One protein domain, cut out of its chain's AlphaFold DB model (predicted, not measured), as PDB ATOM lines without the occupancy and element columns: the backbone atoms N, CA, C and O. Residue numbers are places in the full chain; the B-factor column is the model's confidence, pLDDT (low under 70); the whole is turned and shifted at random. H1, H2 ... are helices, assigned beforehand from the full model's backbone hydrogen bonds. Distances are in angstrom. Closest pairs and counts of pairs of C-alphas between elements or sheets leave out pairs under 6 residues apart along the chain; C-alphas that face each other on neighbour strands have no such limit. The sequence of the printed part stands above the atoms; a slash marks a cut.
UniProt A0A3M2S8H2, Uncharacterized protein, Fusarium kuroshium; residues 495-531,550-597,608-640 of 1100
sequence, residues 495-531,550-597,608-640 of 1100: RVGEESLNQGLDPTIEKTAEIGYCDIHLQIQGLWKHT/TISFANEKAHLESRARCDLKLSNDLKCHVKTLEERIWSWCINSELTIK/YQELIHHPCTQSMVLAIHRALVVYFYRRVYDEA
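What this domain is: This is residues 495 to 531, 550 to 597 and 608 to 640 of the 1100 residues of an uncharacterized protein of Fusarium kuroshium (UniProt A0A3M2S8H2). Residues 495 to 531, mostly loop with short H1, run alongside a staggered up-and-down bundle of H2, H3 and H6, each running against the one before; short H4 and H5 sit near H6's start. It is all helix: 118 residues are printed, with six named helices, H1 to H6 in order, and no named strand. It is elongated, 52 by 33 by 21 A, and only just compact, close to loose, with a radius of gyration of the C-alphas of 15.9 A.

How they stand to each other: Look first at H1, residues 513 to 518, which touches no helix. H2, residues 550 to 563, and H3, residues 568 to 587, form a hairpin; their closest C-alphas, Thr 550 and Leu 581, are 7.4 A apart. H6, residues 615 to 636, touches H2 with residues 632 to 636 alone, closest C-alphas Ala 554 and Val 636, 5.5 A.

Where its parts are: Find H1's C-alpha 513 at (33.308, 81.060, 54.246); H6 runs 30.6 A to C-alpha 636 at (64.359, 83.289, 56.949).

The domain as a whole: Cuts separate C-alphas 531 and 550, 19.7 A, and 597 and 608, 10.9 A. Residues 608 to 624 are under pLDDT 70.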
ATOM      1  N   ARG A 495      52.667  90.672  50.902       66.06
ATOM      2  CA  ARG A 495      53.693  91.160  51.824       66.06
ATOM      3  C   ARG A 495      53.177  91.012  53.253       66.06
ATOM      4  O   ARG A 495      51.976  91.137  53.483       66.06
ATOM      5  N   VAL A 496      54.071  90.754  54.204       64.81
ATOM      6  CA  VAL A 496      53.728  90.716  55.633       64.81
ATOM      7  C   VAL A 496      53.776  92.138  56.190       64.81
ATOM      8  O   VAL A 496      54.843  92.750  56.244       64.81
ATOM      9  N   GLY A 497      52.621  92.665  56.600       62.72
ATOM     10  CA  GLY A 497      52.529  93.927  57.338       62.72
ATOM     11  C   GLY A 497      52.826  93.730  58.825       62.72
ATOM     12  O   GLY A 497      52.599  92.650  59.370       62.72
ATOM     13  N   GLU A 498      53.292  94.772  59.509       70.69
ATOM     14  CA  GLU A 498      53.680  94.695  60.928       70.69
ATOM     15  C   GLU A 498      52.527  94.259  61.835       70.69
ATOM     16  O   GLU A 498      52.709  93.408  62.700       70.69
ATOM     17  N   GLU A 499      51.319  94.767  61.584       65.25
ATOM     18  CA  GLU A 499      50.113  94.391  62.332       65.25
ATOM     19  C   GLU A 499      49.713  92.922  62.114       65.25
ATOM     20  O   GLU A 499      49.086  92.327  62.987       65.25
ATOM     21  N   SER A 500      50.106  92.325  60.981       66.62
ATOM     22  CA  SER A 500      49.829  90.922  60.634       66.62
ATOM     23  C   SER A 500      50.854  89.925  61.190       66.62
ATOM     24  O   SER A 500      50.655  88.715  61.076       66.62
ATOM     25  N   LEU A 501      51.937  90.393  61.824       69.44
ATOM     26  CA  LEU A 501      52.894  89.498  62.474       69.44
ATOM     27  C   LEU A 501      52.202  88.693  63.578       69.44
ATOM     28  O   LEU A 501      51.491  89.227  64.426       69.44
ATOM     29  N   ASN A 502      52.425  87.381  63.548       71.25
ATOM     30  CA  ASN A 502      51.809  86.376  64.428       71.25
ATOM     31  C   ASN A 502      50.290  86.181  64.266       71.25
ATOM     32  O   ASN A 502      49.734  85.279  64.892       71.25
ATOM     33  N   GLN A 503      49.619  86.938  63.391       65.75
ATOM     34  CA  GLN A 503      48.242  86.636  63.004       65.75
ATOM     35  C   GLN A 503      48.208  85.413  62.074       65.75
ATOM     36  O   GLN A 503      49.107  85.212  61.259       65.75
ATOM     37  N   GLY A 504      47.167  84.583  62.189       59.97
ATOM     38  CA  GLY A 504      46.946  83.469  61.259       59.97
ATOM     39  C   GLY A 504      48.064  82.417  61.241       59.97
ATOM     40  O   GLY A 504      48.437  81.962  60.162       59.97
ATOM     41  N   LEU A 505      48.598  82.028  62.407       59.66
ATOM     42  CA  LEU A 505      49.568  80.925  62.563       59.66
ATOM     43  C   LEU A 505      49.025  79.744  63.397       59.66
ATOM     44  O   LEU A 505      49.791  79.000  64.023       59.66
ATOM     45  N   ASP A 506      47.703  79.562  63.414       66.56
ATOM     46  CA  ASP A 506      47.044  78.426  64.060       66.56
ATOM     47  C   ASP A 506      46.323  77.528  63.031       66.56
ATOM     48  O   ASP A 506      45.250  77.882  62.541       66.56
ATOM     49  N   PRO A 507      46.877  76.347  62.700       66.38
ATOM     50  CA  PRO A 507      46.281  75.407  61.760       66.38
ATOM     51  C   PRO A 507      45.093  74.637  62.357       66.38
ATOM     52  O   PRO A 507      44.505  73.823  61.652       66.38
ATOM     53  N   THR A 508      44.750  74.837  63.637       68.06
ATOM     54  CA  THR A 508      43.574  74.210  64.266       68.06
ATOM     55  C   THR A 508      42.285  75.008  64.059       68.06
ATOM     56  O   THR A 508      41.197  74.454  64.211       68.06
ATOM     57  N   ILE A 509      42.388  76.280  63.656       72.69
ATOM     58  CA  ILE A 509      41.240  77.149  63.373       72.69
ATOM     59  C   ILE A 509      40.639  76.779  62.012       72.69
ATOM     60  O   ILE A 509      41.349  76.694  61.013       72.69
ATOM     61  N   GLU A 510      39.324  76.589  61.941       79.00
ATOM     62  CA  GLU A 510      38.607  76.446  60.670       79.00
ATOM     63  C   GLU A 510      38.287  77.830  60.077       79.00
ATOM     64  O   GLU A 510      37.776  78.705  60.777       79.00
ATOM     65  N   LYS A 511      38.598  78.054  58.791       82.56
ATOM     66  CA  LYS A 511      38.295  79.329  58.117       82.56
ATOM     67  C   LYS A 511      36.784  79.442  57.875       82.56
ATOM     68  O   LYS A 511      36.184  78.508  57.344       82.56
ATOM     69  N   THR A 512      36.184  80.595  58.186       83.69
ATOM     70  CA  THR A 512      34.800  80.888  57.767       83.69
ATOM     71  C   THR A 512      34.711  80.998  56.244       83.69
ATOM     72  O   THR A 512      35.733  81.135  55.564       83.69
ATOM     73  N   ALA A 513      33.496  80.970  55.690       77.44
ATOM     74  CA  ALA A 513      33.308  81.060  54.246       77.44
ATOM     75  C   ALA A 513      33.849  82.374  53.660       77.44
ATOM     76  O   ALA A 513      34.508  82.365  52.621       77.44
ATOM     77  N   GLU A 514      33.637  83.492  54.351       77.88
ATOM     78  CA  GLU A 514      34.122  84.813  53.947       77.88
ATOM     79  C   GLU A 514      35.654  84.840  53.896       77.88
ATOM     80  O   GLU A 514      36.235  85.307  52.918       77.88
ATOM     81  N   ILE A 515      36.315  84.284  54.917       78.69
ATOM     82  CA  ILE A 515      37.778  84.232  55.000       78.69
ATOM     83  C   ILE A 515      38.336  83.280  53.931       78.69
ATOM     84  O   ILE A 515      39.197  83.668  53.144       78.69
ATOM     85  N   GLY A 516      37.819  82.051  53.860       78.31
ATOM     86  CA  GLY A 516      38.300  81.010  52.951       78.31
ATOM     87  C   GLY A 516      38.122  81.337  51.465       78.31
ATOM     88  O   GLY A 516      38.938  80.918  50.645       78.31
ATOM     89  N   TYR A 517      37.100  82.117  51.092       78.75
ATOM     90  CA  TYR A 517      36.943  82.586  49.713       78.75
ATOM     91  C   TYR A 517      37.754  83.845  49.384       78.75
ATOM     92  O   TYR A 517      38.035  84.060  48.202       78.75
ATOM     93  N   CYS A 518      38.113  84.681  50.360       78.69
ATOM     94  CA  CYS A 518      38.796  85.958  50.115       78.69
ATOM     95  C   CYS A 518      40.318  85.916  50.332       78.69
ATOM     96  O   CYS A 518      41.020  86.795  49.832       78.69
ATOM     97  N   ASP A 519      40.839  84.887  51.003       79.50
ATOM     98  CA  ASP A 519      42.268  84.667  51.264       79.50
ATOM     99  C   ASP A 519      43.047  84.178  50.017       79.50
ATOM    100  O   ASP A 519      43.676  83.120  50.003       79.50
ATOM    101  N   ILE A 520      43.024  84.971  48.940       83.25
ATOM    102  CA  ILE A 520      43.653  84.651  47.642       83.25
ATOM    103  C   ILE A 520      45.187  84.539  47.693       83.25
ATOM    104  O   ILE A 520      45.808  84.170  46.697       83.25
ATOM    105  N   HIS A 521      45.808  84.878  48.823       81.50
ATOM    106  CA  HIS A 521      47.256  84.841  49.039       81.50
ATOM    107  C   HIS A 521      47.682  83.842  50.120       81.50
ATOM    108  O   HIS A 521      48.880  83.709  50.362       81.50
ATOM    109  N   LEU A 522      46.733  83.131  50.744       84.62
ATOM    110  CA  LEU A 522      46.980  82.210  51.854       84.62
ATOM    111  C   LEU A 522      47.747  82.886  53.008       84.62
ATOM    112  O   LEU A 522      48.710  82.342  53.546       84.62
ATOM    113  N   GLN A 523      47.324  84.098  53.370       75.81
ATOM    114  CA  GLN A 523      47.861  84.857  54.498       75.81
ATOM    115  C   GLN A 523      47.478  84.234  55.841       75.81
ATOM    116  O   GLN A 523      48.216  84.394  56.812       75.81
ATOM    117  N   ILE A 524      46.342  83.533  55.911       74.75
ATOM    118  CA  ILE A 524      45.780  83.006  57.156       74.75
ATOM    119  C   ILE A 524      45.971  81.482  57.180       74.75
ATOM    120  O   ILE A 524      45.443  80.771  56.322       74.75
ATOM    121  N   GLN A 525      46.692  80.946  58.172       70.31
ATOM    122  CA  GLN A 525      46.621  79.514  58.483       70.31
ATOM    123  C   GLN A 525      45.258  79.184  59.073       70.31
ATOM    124  O   GLN A 525      44.742  79.893  59.933       70.31
ATOM    125  N   GLY A 526      44.705  78.082  58.588       70.25
ATOM    126  CA  GLY A 526      43.469  77.502  59.066       70.25
ATOM    127  C   GLY A 526      43.002  76.412  58.113       70.25
ATOM    128  O   GLY A 526      43.416  76.355  56.952       70.25
ATOM    129  N   LEU A 527      42.141  75.533  58.601       74.00
ATOM    130  CA  LEU A 527      41.534  74.474  57.810       74.00
ATOM    131  C   LEU A 527      40.445  75.070  56.921       74.00
ATOM    132  O   LEU A 527      39.450  75.592  57.416       74.00
ATOM    133  N   TRP A 528      40.606  74.952  55.605       81.94
ATOM    134  CA  TRP A 528      39.568  75.309  54.644       81.94
ATOM    135  C   TRP A 528      39.005  74.055  53.976       81.94
ATOM    136  O   TRP A 528      39.656  73.405  53.152       81.94
ATOM    137  N   LYS A 529      37.777  73.669  54.346       72.12
ATOM    138  CA  LYS A 529      37.160  72.428  53.846       72.12
ATOM    139  C   LYS A 529      36.864  72.465  52.342       72.12
ATOM    140  O   LYS A 529      36.893  71.412  51.711       72.12
ATOM    141  N   HIS A 530      36.670  73.654  51.766       75.88
ATOM    142  CA  HIS A 530      36.257  73.871  50.371       75.88
ATOM    143  C   HIS A 530      37.432  74.203  49.426       75.88
ATOM    144  O   HIS A 530      37.215  74.706  48.317       75.88
ATOM    145  N   THR A 531      38.670  73.951  49.859       81.12
ATOM    146  CA  THR A 531      39.880  74.191  49.062       81.12
ATOM    147  C   THR A 531      39.936  73.326  47.805       81.12
ATOM    148  O   THR A 531      39.634  72.131  47.839       81.12
ATOM    149  N   THR A 550      55.894  81.759  54.129       85.81
ATOM    150  CA  THR A 550      57.365  81.766  54.220       85.81
ATOM    151  C   THR A 550      58.000  82.615  53.118       85.81
ATOM    152  O   THR A 550      58.970  83.320  53.388       85.81
ATOM    153  N   ILE A 551      57.454  82.597  51.896       82.38
ATOM    154  CA  ILE A 551      57.912  83.444  50.779       82.38
ATOM    155  C   ILE A 551      57.587  84.921  51.058       82.38
ATOM    156  O   ILE A 551      58.471  85.771  50.963       82.38
ATOM    157  N   SER A 552      56.356  85.230  51.476       81.19
ATOM    158  CA  SER A 552      55.925  86.593  51.824       81.19
ATOM    159  C   SER A 552      56.755  87.185  52.976       81.19
ATOM    160  O   SER A 552      57.207  88.332  52.905       81.19
ATOM    161  N   PHE A 553      57.057  86.382  54.003       82.31
ATOM    162  CA  PHE A 553      57.937  86.789  55.096       82.31
ATOM    163  C   PHE A 553      59.394  86.951  54.644       82.31
ATOM    164  O   PHE A 553      60.018  87.961  54.957       82.31
ATOM    165  N   ALA A 554      59.945  86.003  53.875       79.38
ATOM    166  CA  ALA A 554      61.304  86.099  53.334       79.38
ATOM    167  C   ALA A 554      61.504  87.362  52.481       79.38
ATOM    168  O   ALA A 554      62.572  87.973  52.523       79.38
ATOM    169  N   ASN A 555      60.463  87.769  51.750       77.00
ATOM    170  CA  ASN A 555      60.429  89.006  50.989       77.00
ATOM    171  C   ASN A 555      60.517  90.247  51.904       77.00
ATOM    172  O   ASN A 555      61.390  91.093  51.695       77.00
ATOM    173  N   GLU A 556      59.671  90.369  52.933       75.56
ATOM    174  CA  GLU A 556      59.641  91.564  53.802       75.56
ATOM    175  C   GLU A 556      60.637  91.573  54.972       75.56
ATOM    176  O   GLU A 556      60.873  92.632  55.558       75.56
ATOM    177  N   LYS A 557      61.293  90.444  55.271       77.94
ATOM    178  CA  LYS A 557      62.235  90.281  56.392       77.94
ATOM    179  C   LYS A 557      63.208  91.455  56.547       77.94
ATOM    180  O   LYS A 557      63.345  91.976  57.647       77.94
ATOM    181  N   ALA A 558      63.861  91.901  55.474       70.62
ATOM    182  CA  ALA A 558      64.860  92.975  55.548       70.62
ATOM    183  C   ALA A 558      64.267  94.350  55.925       70.62
ATOM    184  O   ALA A 558      64.939  95.154  56.573       70.62
ATOM    185  N   HIS A 559      63.014  94.626  55.548       74.25
ATOM    186  CA  HIS A 559      62.311  95.849  55.942       74.25
ATOM    187  C   HIS A 559      61.900  95.781  57.420       74.25
ATOM    188  O   HIS A 559      62.190  96.702  58.186       74.25
ATOM    189  N   LEU A 560      61.321  94.648  57.831       76.88
ATOM    190  CA  LEU A 560      60.913  94.387  59.213       76.88
ATOM    191  C   LEU A 560      62.117  94.389  60.176       76.88
ATOM    192  O   LEU A 560      62.062  95.043  61.212       76.88
ATOM    193  N   GLU A 561      63.243  93.762  59.811       75.94
ATOM    194  CA  GLU A 561      64.510  93.815  60.568       75.94
ATOM    195  C   GLU A 561      65.066  95.239  60.710       75.94
ATOM    196  O   GLU A 561      65.726  95.541  61.704       75.94
ATOM    197  N   SER A 562      64.847  96.112  59.722       73.81
ATOM    198  CA  SER A 562      65.298  97.506  59.788       73.81
ATOM    199  C   SER A 562      64.481  98.302  60.807       73.81
ATOM    200  O   SER A 562      65.050  99.009  61.638       73.81
ATOM    201  N   ARG A 563      63.151  98.134  60.803       73.44
ATOM    202  CA  ARG A 563      62.236  98.830  61.724       73.44
ATOM    203  C   ARG A 563      62.289  98.266  63.148       73.44
ATOM    204  O   ARG A 563      62.290  99.035  64.105       73.44
ATOM    205  N   ALA A 564      62.478  96.953  63.300       76.25
ATOM    206  CA  ALA A 564      62.650  96.273  64.589       76.25
ATOM    207  C   ALA A 564      63.881  96.738  65.399       76.25
ATOM    208  O   ALA A 564      63.968  96.464  66.594       76.25
ATOM    209  N   ARG A 565      64.828  97.467  64.789       74.56
ATOM    210  CA  ARG A 565      65.942  98.126  65.505       74.56
ATOM    211  C   ARG A 565      65.491  99.295  66.381       74.56
ATOM    212  O   ARG A 565      66.229  99.677  67.284       74.56
ATOM    213  N   CYS A 566      64.325  99.871  66.095       72.44
ATOM    214  CA  CYS A 566      63.789 101.047  66.783       72.44
ATOM    215  C   CYS A 566      62.455 100.773  67.499       72.44
ATOM    216  O   CYS A 566      61.968 101.649  68.207       72.44
ATOM    217  N   ASP A 567      61.887  99.573  67.350       78.06
ATOM    218  CA  ASP A 567      60.668  99.133  68.032       78.06
ATOM    219  C   ASP A 567      60.884  97.758  68.692       78.06
ATOM    220  O   ASP A 567      61.033  96.724  68.031       78.06
ATOM    221  N   LEU A 568      60.889  97.757  70.028       77.25
ATOM    222  CA  LEU A 568      61.075  96.566  70.856       77.25
ATOM    223  C   LEU A 568      59.892  95.589  70.760       77.25
ATOM    224  O   LEU A 568      60.095  94.377  70.864       77.25
ATOM    225  N   LYS A 569      58.668  96.089  70.546       81.81
ATOM    226  CA  LYS A 569      57.487  95.245  70.340       81.81
ATOM    227  C   LYS A 569      57.644  94.491  69.022       81.81
ATOM    228  O   LYS A 569      57.619  93.263  69.026       81.81
ATOM    229  N   LEU A 570      57.941  95.212  67.940       79.69
ATOM    230  CA  LEU A 570      58.178  94.635  66.617       79.69
ATOM    231  C   LEU A 570      59.338  93.620  66.612       79.69
ATOM    232  O   LEU A 570      59.223  92.567  65.993       79.69
ATOM    233  N   SER A 571      60.429  93.885  67.341       79.31
ATOM    234  CA  SER A 571      61.539  92.935  67.545       79.31
ATOM    235  C   SER A 571      61.088  91.609  68.174       79.31
ATOM    236  O   SER A 571      61.487  90.530  67.724       79.31
ATOM    237  N   ASN A 572      60.237  91.670  69.200       79.56
ATOM    238  CA  ASN A 572      59.711  90.481  69.866       79.56
ATOM    239  C   ASN A 572      58.671  89.753  69.003       79.56
ATOM    240  O   ASN A 572      58.727  88.526  68.892       79.56
ATOM    241  N   ASP A 573      57.794  90.497  68.328       80.94
ATOM    242  CA  ASP A 573      56.814  89.948  67.391       80.94
ATOM    243  C   ASP A 573      57.513  89.229  66.221       80.94
ATOM    244  O   ASP A 573      57.110  88.124  65.858       80.94
ATOM    245  N   LEU A 574      58.619  89.778  65.702       82.38
ATOM    246  CA  LEU A 574      59.444  89.177  64.647       82.38
ATOM    247  C   LEU A 574      60.105  87.860  65.092       82.38
ATOM    248  O   LEU A 574      60.083  86.874  64.351       82.38
ATOM    249  N   LYS A 575      60.660  87.815  66.312       80.19
ATOM    250  CA  LYS A 575      61.232  86.590  66.909       80.19
ATOM    251  C   LYS A 575      60.181  85.497  67.077       80.19
ATOM    252  O   LYS A 575      60.431  84.343  66.726       80.19
ATOM    253  N   CYS A 576      59.009  85.867  67.595       82.62
ATOM    254  CA  CYS A 576      57.870  84.965  67.757       82.62
ATOM    255  C   CYS A 576      57.433  84.388  66.399       82.62
ATOM    256  O   CYS A 576      57.253  83.176  66.270       82.62
ATOM    257  N   HIS A 577      57.377  85.234  65.367       85.12
ATOM    258  CA  HIS A 577      56.935  84.852  64.029       85.12
ATOM    259  C   HIS A 577      57.886  83.856  63.361       85.12
ATOM    260  O   HIS A 577      57.450  82.807  62.888       85.12
ATOM    261  N   VAL A 578      59.197  84.135  63.382       84.06
ATOM    262  CA  VAL A 578      60.223  83.231  62.832       84.06
ATOM    263  C   VAL A 578      60.193  81.874  63.533       84.06
ATOM    264  O   VAL A 578      60.178  80.845  62.859       84.06
ATOM    265  N   LYS A 579      60.125  81.862  64.870       81.38
ATOM    266  CA  LYS A 579      60.070  80.623  65.653       81.38
ATOM    267  C   LYS A 579      58.788  79.829  65.388       81.38
ATOM    268  O   LYS A 579      58.837  78.615  65.222       81.38
ATOM    269  N   THR A 580      57.646  80.507  65.288       83.38
ATOM    270  CA  THR A 580      56.367  79.847  64.995       83.38
ATOM    271  C   THR A 580      56.368  79.249  63.585       83.38
ATOM    272  O   THR A 580      55.937  78.113  63.409       83.38
ATOM    273  N   LEU A 581      56.906  79.953  62.580       84.31
ATOM    274  CA  LEU A 581      57.083  79.395  61.233       84.31
ATOM    275  C   LEU A 581      58.011  78.168  61.233       84.31
ATOM    276  O   LEU A 581      57.674  77.164  60.609       84.31
ATOM    277  N   GLU A 582      59.129  78.207  61.961       82.50
ATOM    278  CA  GLU A 582      60.049  77.069  62.109       82.50
ATOM    279  C   GLU A 582      59.350  75.840  62.711       82.50
ATOM    280  O   GLU A 582      59.359  74.757  62.121       82.50
ATOM    281  N   GLU A 583      58.687  76.017  63.859       81.81
ATOM    282  CA  GLU A 583      57.948  74.957  64.549       81.81
ATOM    283  C   GLU A 583      56.841  74.372  63.658       81.81
ATOM    284  O   GLU A 583      56.660  73.152  63.614       81.81
ATOM    285  N   ARG A 584      56.123  75.209  62.896       81.56
ATOM    286  CA  ARG A 584      55.087  74.765  61.947       81.56
ATOM    287  C   ARG A 584      55.672  73.995  60.765       81.56
ATOM    288  O   ARG A 584      55.125  72.956  60.408       81.56
ATOM    289  N   ILE A 585      56.789  74.439  60.189       82.00
ATOM    290  CA  ILE A 585      57.456  73.741  59.079       82.00
ATOM    291  C   ILE A 585      57.955  72.358  59.522       82.00
ATOM    292  O   ILE A 585      57.773  71.389  58.785       82.00
ATOM    293  N   TRP A 586      58.525  72.225  60.725       77.38
ATOM    294  CA  TRP A 586      58.992  70.930  61.242       77.38
ATOM    295  C   TRP A 586      57.878  70.004  61.736       77.38
ATOM    296  O   TRP A 586      58.005  68.786  61.599       77.38
ATOM    297  N   SER A 587      56.800  70.549  62.306       76.88
ATOM    298  CA  SER A 587      55.645  69.757  62.759       76.88
ATOM    299  C   SER A 587      54.682  69.375  61.631       76.88
ATOM    300  O   SER A 587      53.854  68.479  61.815       76.88
ATOM    301  N   TRP A 588      54.793  70.003  60.455       83.81
ATOM    302  CA  TRP A 588      53.994  69.645  59.288       83.81
ATOM    303  C   TRP A 588      54.290  68.213  58.824       83.81
ATOM    304  O   TRP A 588      55.434  67.847  58.545       83.81
ATOM    305  N   CYS A 589      53.244  67.399  58.681       74.88
ATOM    306  CA  CYS A 589      53.340  66.094  58.044       74.88
ATOM    307  C   CYS A 589      52.050  65.758  57.286       74.88
ATOM    308  O   CYS A 589      50.956  66.133  57.694       74.88
ATOM    309  N   ILE A 590      52.161  64.973  56.214       69.88
ATOM    310  CA  ILE A 590      51.002  64.562  55.399       69.88
ATOM    311  C   ILE A 590      49.961  63.741  56.189       69.88
ATOM    312  O   ILE A 590      48.798  63.669  55.806       69.88
ATOM    313  N   ASN A 591      50.366  63.131  57.308       58.78
ATOM    314  CA  ASN A 591      49.490  62.303  58.133       58.78
ATOM    315  C   ASN A 591      48.589  63.120  59.070       58.78
ATOM    316  O   ASN A 591      47.501  62.649  59.384       58.78
ATOM    317  N   SER A 592      48.992  64.318  59.514       56.84
ATOM    318  CA  SER A 592      48.181  65.103  60.457       56.84
ATOM    319  C   SER A 592      46.917  65.679  59.813       56.84
ATOM    320  O   SER A 592      45.904  65.808  60.492       56.84
ATOM    321  N   GLU A 593      46.923  65.938  58.502       56.72
ATOM    322  CA  GLU A 593      45.718  66.336  57.759       56.72
ATOM    323  C   GLU A 593      44.710  65.195  57.575       56.72
ATOM    324  O   GLU A 593      43.501  65.430  57.549       56.72
ATOM    325  N   LEU A 594      45.193  63.953  57.449       49.72
ATOM    326  CA  LEU A 594      44.341  62.778  57.259       49.72
ATOM    327  C   LEU A 594      43.512  62.484  58.519       49.72
ATOM    328  O   LEU A 594      42.339  62.130  58.406       49.72
ATOM    329  N   THR A 595      44.077  62.717  59.709       43.62
ATOM    330  CA  THR A 595      43.384  62.570  61.001       43.62
ATOM    331  C   THR A 595      42.284  63.614  61.220       43.62
ATOM    332  O   THR A 595      41.327  63.354  61.937       43.62
ATOM    333  N   ILE A 596      42.394  64.797  60.607       47.94
ATOM    334  CA  ILE A 596      41.428  65.899  60.776       47.94
ATOM    335  C   ILE A 596      40.140  65.666  59.959       47.94
ATOM    336  O   ILE A 596      39.102  66.256  60.249       47.94
ATOM    337  N   LYS A 597      40.183  64.788  58.945       46.00
ATOM    338  CA  LYS A 597      39.050  64.473  58.055       46.00
ATOM    339  C   LYS A 597      38.556  63.023  58.168       46.00
ATOM    340  O   LYS A 597      37.897  62.534  57.251       46.00
ATOM    341  N   TYR A 608      39.180  62.070  46.779       51.69
ATOM    342  CA  TYR A 608      40.211  62.980  47.284       51.69
ATOM    343  C   TYR A 608      41.221  62.308  48.243       51.69
ATOM    344  O   TYR A 608      42.422  62.556  48.138       51.69
ATOM    345  N   GLN A 609      40.769  61.447  49.163       55.38
ATOM    346  CA  GLN A 609      41.651  60.685  50.058       55.38
ATOM    347  C   GLN A 609      42.495  59.680  49.268       55.38
ATOM    348  O   GLN A 609      43.717  59.679  49.420       55.38
ATOM    349  N   GLU A 610      41.898  58.903  48.356       57.62
ATOM    350  CA  GLU A 610      42.650  57.995  47.464       57.62
ATOM    351  C   GLU A 610      43.762  58.735  46.697       57.62
ATOM    352  O   GLU A 610      44.885  58.247  46.545       57.62
ATOM    353  N   LEU A 611      43.471  59.964  46.269       57.59
ATOM    354  CA  LEU A 611      44.368  60.808  45.489       57.59
ATOM    355  C   LEU A 611      45.563  61.366  46.288       57.59
ATOM    356  O   LEU A 611      46.644  61.555  45.715       57.59
ATOM    357  N   ILE A 612      45.383  61.607  47.593       56.84
ATOM    358  CA  ILE A 612      46.451  61.961  48.548       56.84
ATOM    359  C   ILE A 612      47.251  60.718  48.956       56.84
ATOM    360  O   ILE A 612      48.469  60.797  49.115       56.84
ATOM    361  N   HIS A 613      46.605  59.554  49.064       58.53
ATOM    362  CA  HIS A 613      47.279  58.277  49.303       58.53
ATOM    363  C   HIS A 613      48.095  57.776  48.098       58.53
ATOM    364  O   HIS A 613      48.942  56.898  48.262       58.53
ATOM    365  N   HIS A 614      47.909  58.349  46.903       61.94
ATOM    366  CA  HIS A 614      48.663  57.953  45.717       61.94
ATOM    367  C   HIS A 614      50.186  58.202  45.889       61.94
ATOM    368  O   HIS A 614      50.594  59.356  46.077       61.94
ATOM    369  N   PRO A 615      51.062  57.181  45.747       58.16
ATOM    370  CA  PRO A 615      52.477  57.261  46.139       58.16
ATOM    371  C   PRO A 615      53.272  58.437  45.555       58.16
ATOM    372  O   PRO A 615      54.097  59.046  46.243       58.16
ATOM    373  N   CYS A 616      53.032  58.810  44.295       53.69
ATOM    374  CA  CYS A 616      53.749  59.934  43.689       53.69
ATOM    375  C   CYS A 616      53.184  61.307  44.104       53.69
ATOM    376  O   CYS A 616      53.949  62.268  44.112       53.69
ATOM    377  N   THR A 617      51.907  61.411  44.514       60.62
ATOM    378  CA  THR A 617      51.378  62.626  45.169       60.62
ATOM    379  C   THR A 617      52.111  62.830  46.491       60.62
ATOM    380  O   THR A 617      52.647  63.907  46.734       60.62
ATOM    381  N   GLN A 618      52.240  61.773  47.300       64.88
ATOM    382  CA  GLN A 618      52.994  61.817  48.558       64.88
ATOM    383  C   GLN A 618      54.467  62.182  48.336       64.88
ATOM    384  O   GLN A 618      55.017  63.013  49.055       64.88
ATOM    385  N   SER A 619      55.100  61.612  47.306       58.16
ATOM    386  CA  SER A 619      56.498  61.902  46.955       58.16
ATOM    387  C   SER A 619      56.704  63.360  46.521       58.16
ATOM    388  O   SER A 619      57.672  63.996  46.930       58.16
ATOM    389  N   MET A 620      55.777  63.905  45.728       65.00
ATOM    390  CA  MET A 620      55.739  65.310  45.308       65.00
ATOM    391  C   MET A 620      55.552  66.254  46.501       65.00
ATOM    392  O   MET A 620      56.310  67.207  46.660       65.00
ATOM    393  N   VAL A 621      54.577  65.969  47.361       67.25
ATOM    394  CA  VAL A 621      54.275  66.749  48.568       67.25
ATOM    395  C   VAL A 621      55.464  66.749  49.539       67.25
ATOM    396  O   VAL A 621      55.865  67.803  50.026       67.25
ATOM    397  N   LEU A 622      56.113  65.597  49.740       62.66
ATOM    398  CA  LEU A 622      57.334  65.484  50.544       62.66
ATOM    399  C   LEU A 622      58.523  66.246  49.930       62.66
ATOM    400  O   LEU A 622      59.348  66.787  50.663       62.66
ATOM    401  N   ALA A 623      58.628  66.304  48.599       62.25
ATOM    402  CA  ALA A 623      59.659  67.086  47.919       62.25
ATOM    403  C   ALA A 623      59.460  68.595  48.126       62.25
ATOM    404  O   ALA A 623      60.416  69.296  48.451       62.25
ATOM    405  N   ILE A 624      58.216  69.072  48.009       68.31
ATOM    406  CA  ILE A 624      57.839  70.468  48.267       68.31
ATOM    407  C   ILE A 624      58.122  70.845  49.727       68.31
ATOM    408  O   ILE A 624      58.751  71.867  49.984       68.31
ATOM    409  N   HIS A 625      57.729  69.998  50.684       76.06
ATOM    410  CA  HIS A 625      58.007  70.212  52.109       76.06
ATOM    411  C   HIS A 625      59.513  70.300  52.403       76.06
ATOM    412  O   HIS A 625      59.959  71.224  53.079       76.06
ATOM    413  N   ARG A 626      60.328  69.415  51.817       64.31
ATOM    414  CA  ARG A 626      61.796  69.484  51.936       64.31
ATOM    415  C   ARG A 626      62.385  70.748  51.305       64.31
ATOM    416  O   ARG A 626      63.299  71.331  51.882       64.31
ATOM    417  N   ALA A 627      61.871  71.182  50.154       67.56
ATOM    418  CA  ALA A 627      62.291  72.430  49.520       67.56
ATOM    419  C   ALA A 627      61.948  73.651  50.393       67.56
ATOM    420  O   ALA A 627      62.777  74.545  50.537       67.56
ATOM    421  N   LEU A 628      60.779  73.649  51.043       75.94
ATOM    422  CA  LEU A 628      60.364  74.672  52.004       75.94
ATOM    423  C   LEU A 628      61.281  74.724  53.239       75.94
ATOM    424  O   LEU A 628      61.709  75.814  53.612       75.94
ATOM    425  N   VAL A 629      61.650  73.579  53.830       66.75
ATOM    426  CA  VAL A 629      62.636  73.520  54.934       66.75
ATOM    427  C   VAL A 629      63.956  74.177  54.510       66.75
ATOM    428  O   VAL A 629      64.480  75.040  55.213       66.75
ATOM    429  N   VAL A 630      64.479  73.818  53.331       62.00
ATOM    430  CA  VAL A 630      65.718  74.404  52.793       62.00
ATOM    431  C   VAL A 630      65.560  75.906  52.531       62.00
ATOM    432  O   VAL A 630      66.455  76.675  52.871       62.00
ATOM    433  N   TYR A 631      64.431  76.349  51.976       71.25
ATOM    434  CA  TYR A 631      64.154  77.764  51.718       71.25
ATOM    435  C   TYR A 631      64.091  78.584  53.015       71.25
ATOM    436  O   TYR A 631      64.731  79.633  53.111       71.25
ATOM    437  N   PHE A 632      63.403  78.082  54.045       76.44
ATOM    438  CA  PHE A 632      63.320  78.714  55.362       76.44
ATOM    439  C   PHE A 632      64.712  78.911  55.983       76.44
ATOM    440  O   PHE A 632      65.092  80.038  56.311       76.44
ATOM    441  N   TYR A 633      65.537  77.860  56.033       68.00
ATOM    442  CA  TYR A 633      66.914  77.964  56.535       68.00
ATOM    443  C   TYR A 633      67.885  78.701  55.597       68.00
ATOM    444  O   TYR A 633      69.005  79.013  56.007       68.00
ATOM    445  N   ARG A 634      67.486  79.050  54.365       65.62
ATOM    446  CA  ARG A 634      68.294  79.859  53.431       65.62
ATOM    447  C   ARG A 634      67.849  81.314  53.282       65.62
ATOM    448  O   ARG A 634      68.652  82.119  52.821       65.62
ATOM    449  N   ARG A 635      66.621  81.681  53.660       70.19
ATOM    450  CA  ARG A 635      66.117  83.068  53.541       70.19
ATOM    451  C   ARG A 635      65.623  83.663  54.858       70.19
ATOM    452  O   ARG A 635      65.754  84.868  55.064       70.19
ATOM    453  N   VAL A 636      65.086  82.838  55.754       72.31
ATOM    454  CA  VAL A 636      64.359  83.289  56.949       72.31
ATOM    455  C   VAL A 636      65.186  83.154  58.224       72.31
ATOM    456  O   VAL A 636      65.390  84.155  58.908       72.31
ATOM    457  N   TYR A 637      65.711  81.971  58.534       63.66
ATOM    458  CA  TYR A 637      66.384  81.715  59.813       63.66
ATOM    459  C   TYR A 637      67.714  82.481  59.954       63.66
ATOM    460  O   TYR A 637      68.574  82.366  59.087       63.66
ATOM    461  N   ASP A 638      67.910  83.272  61.011       59.94
ATOM    462  CA  ASP A 638      69.212  83.874  61.362       59.94
ATOM    463  C   ASP A 638      69.231  84.257  62.853       59.94
ATOM    464  O   ASP A 638      68.894  85.375  63.250       59.94
ATOM    465  N   GLU A 639      69.574  83.286  63.700       43.97
ATOM    466  CA  GLU A 639      69.517  83.403  65.165       43.97
ATOM    467  C   GLU A 639      70.481  84.480  65.719       43.97
ATOM    468  O   GLU A 639      70.227  85.096  66.761       43.97
ATOM    469  N   ALA A 640      71.558  84.770  64.980       36.56
ATOM    470  CA  ALA A 640      72.620  85.689  65.381       36.56
ATOM    471  C   ALA A 640      72.249  87.173  65.227       36.56
ATOM    472  O   ALA A 640      72.787  88.009  65.952       36.56
TER     473      ALA A 640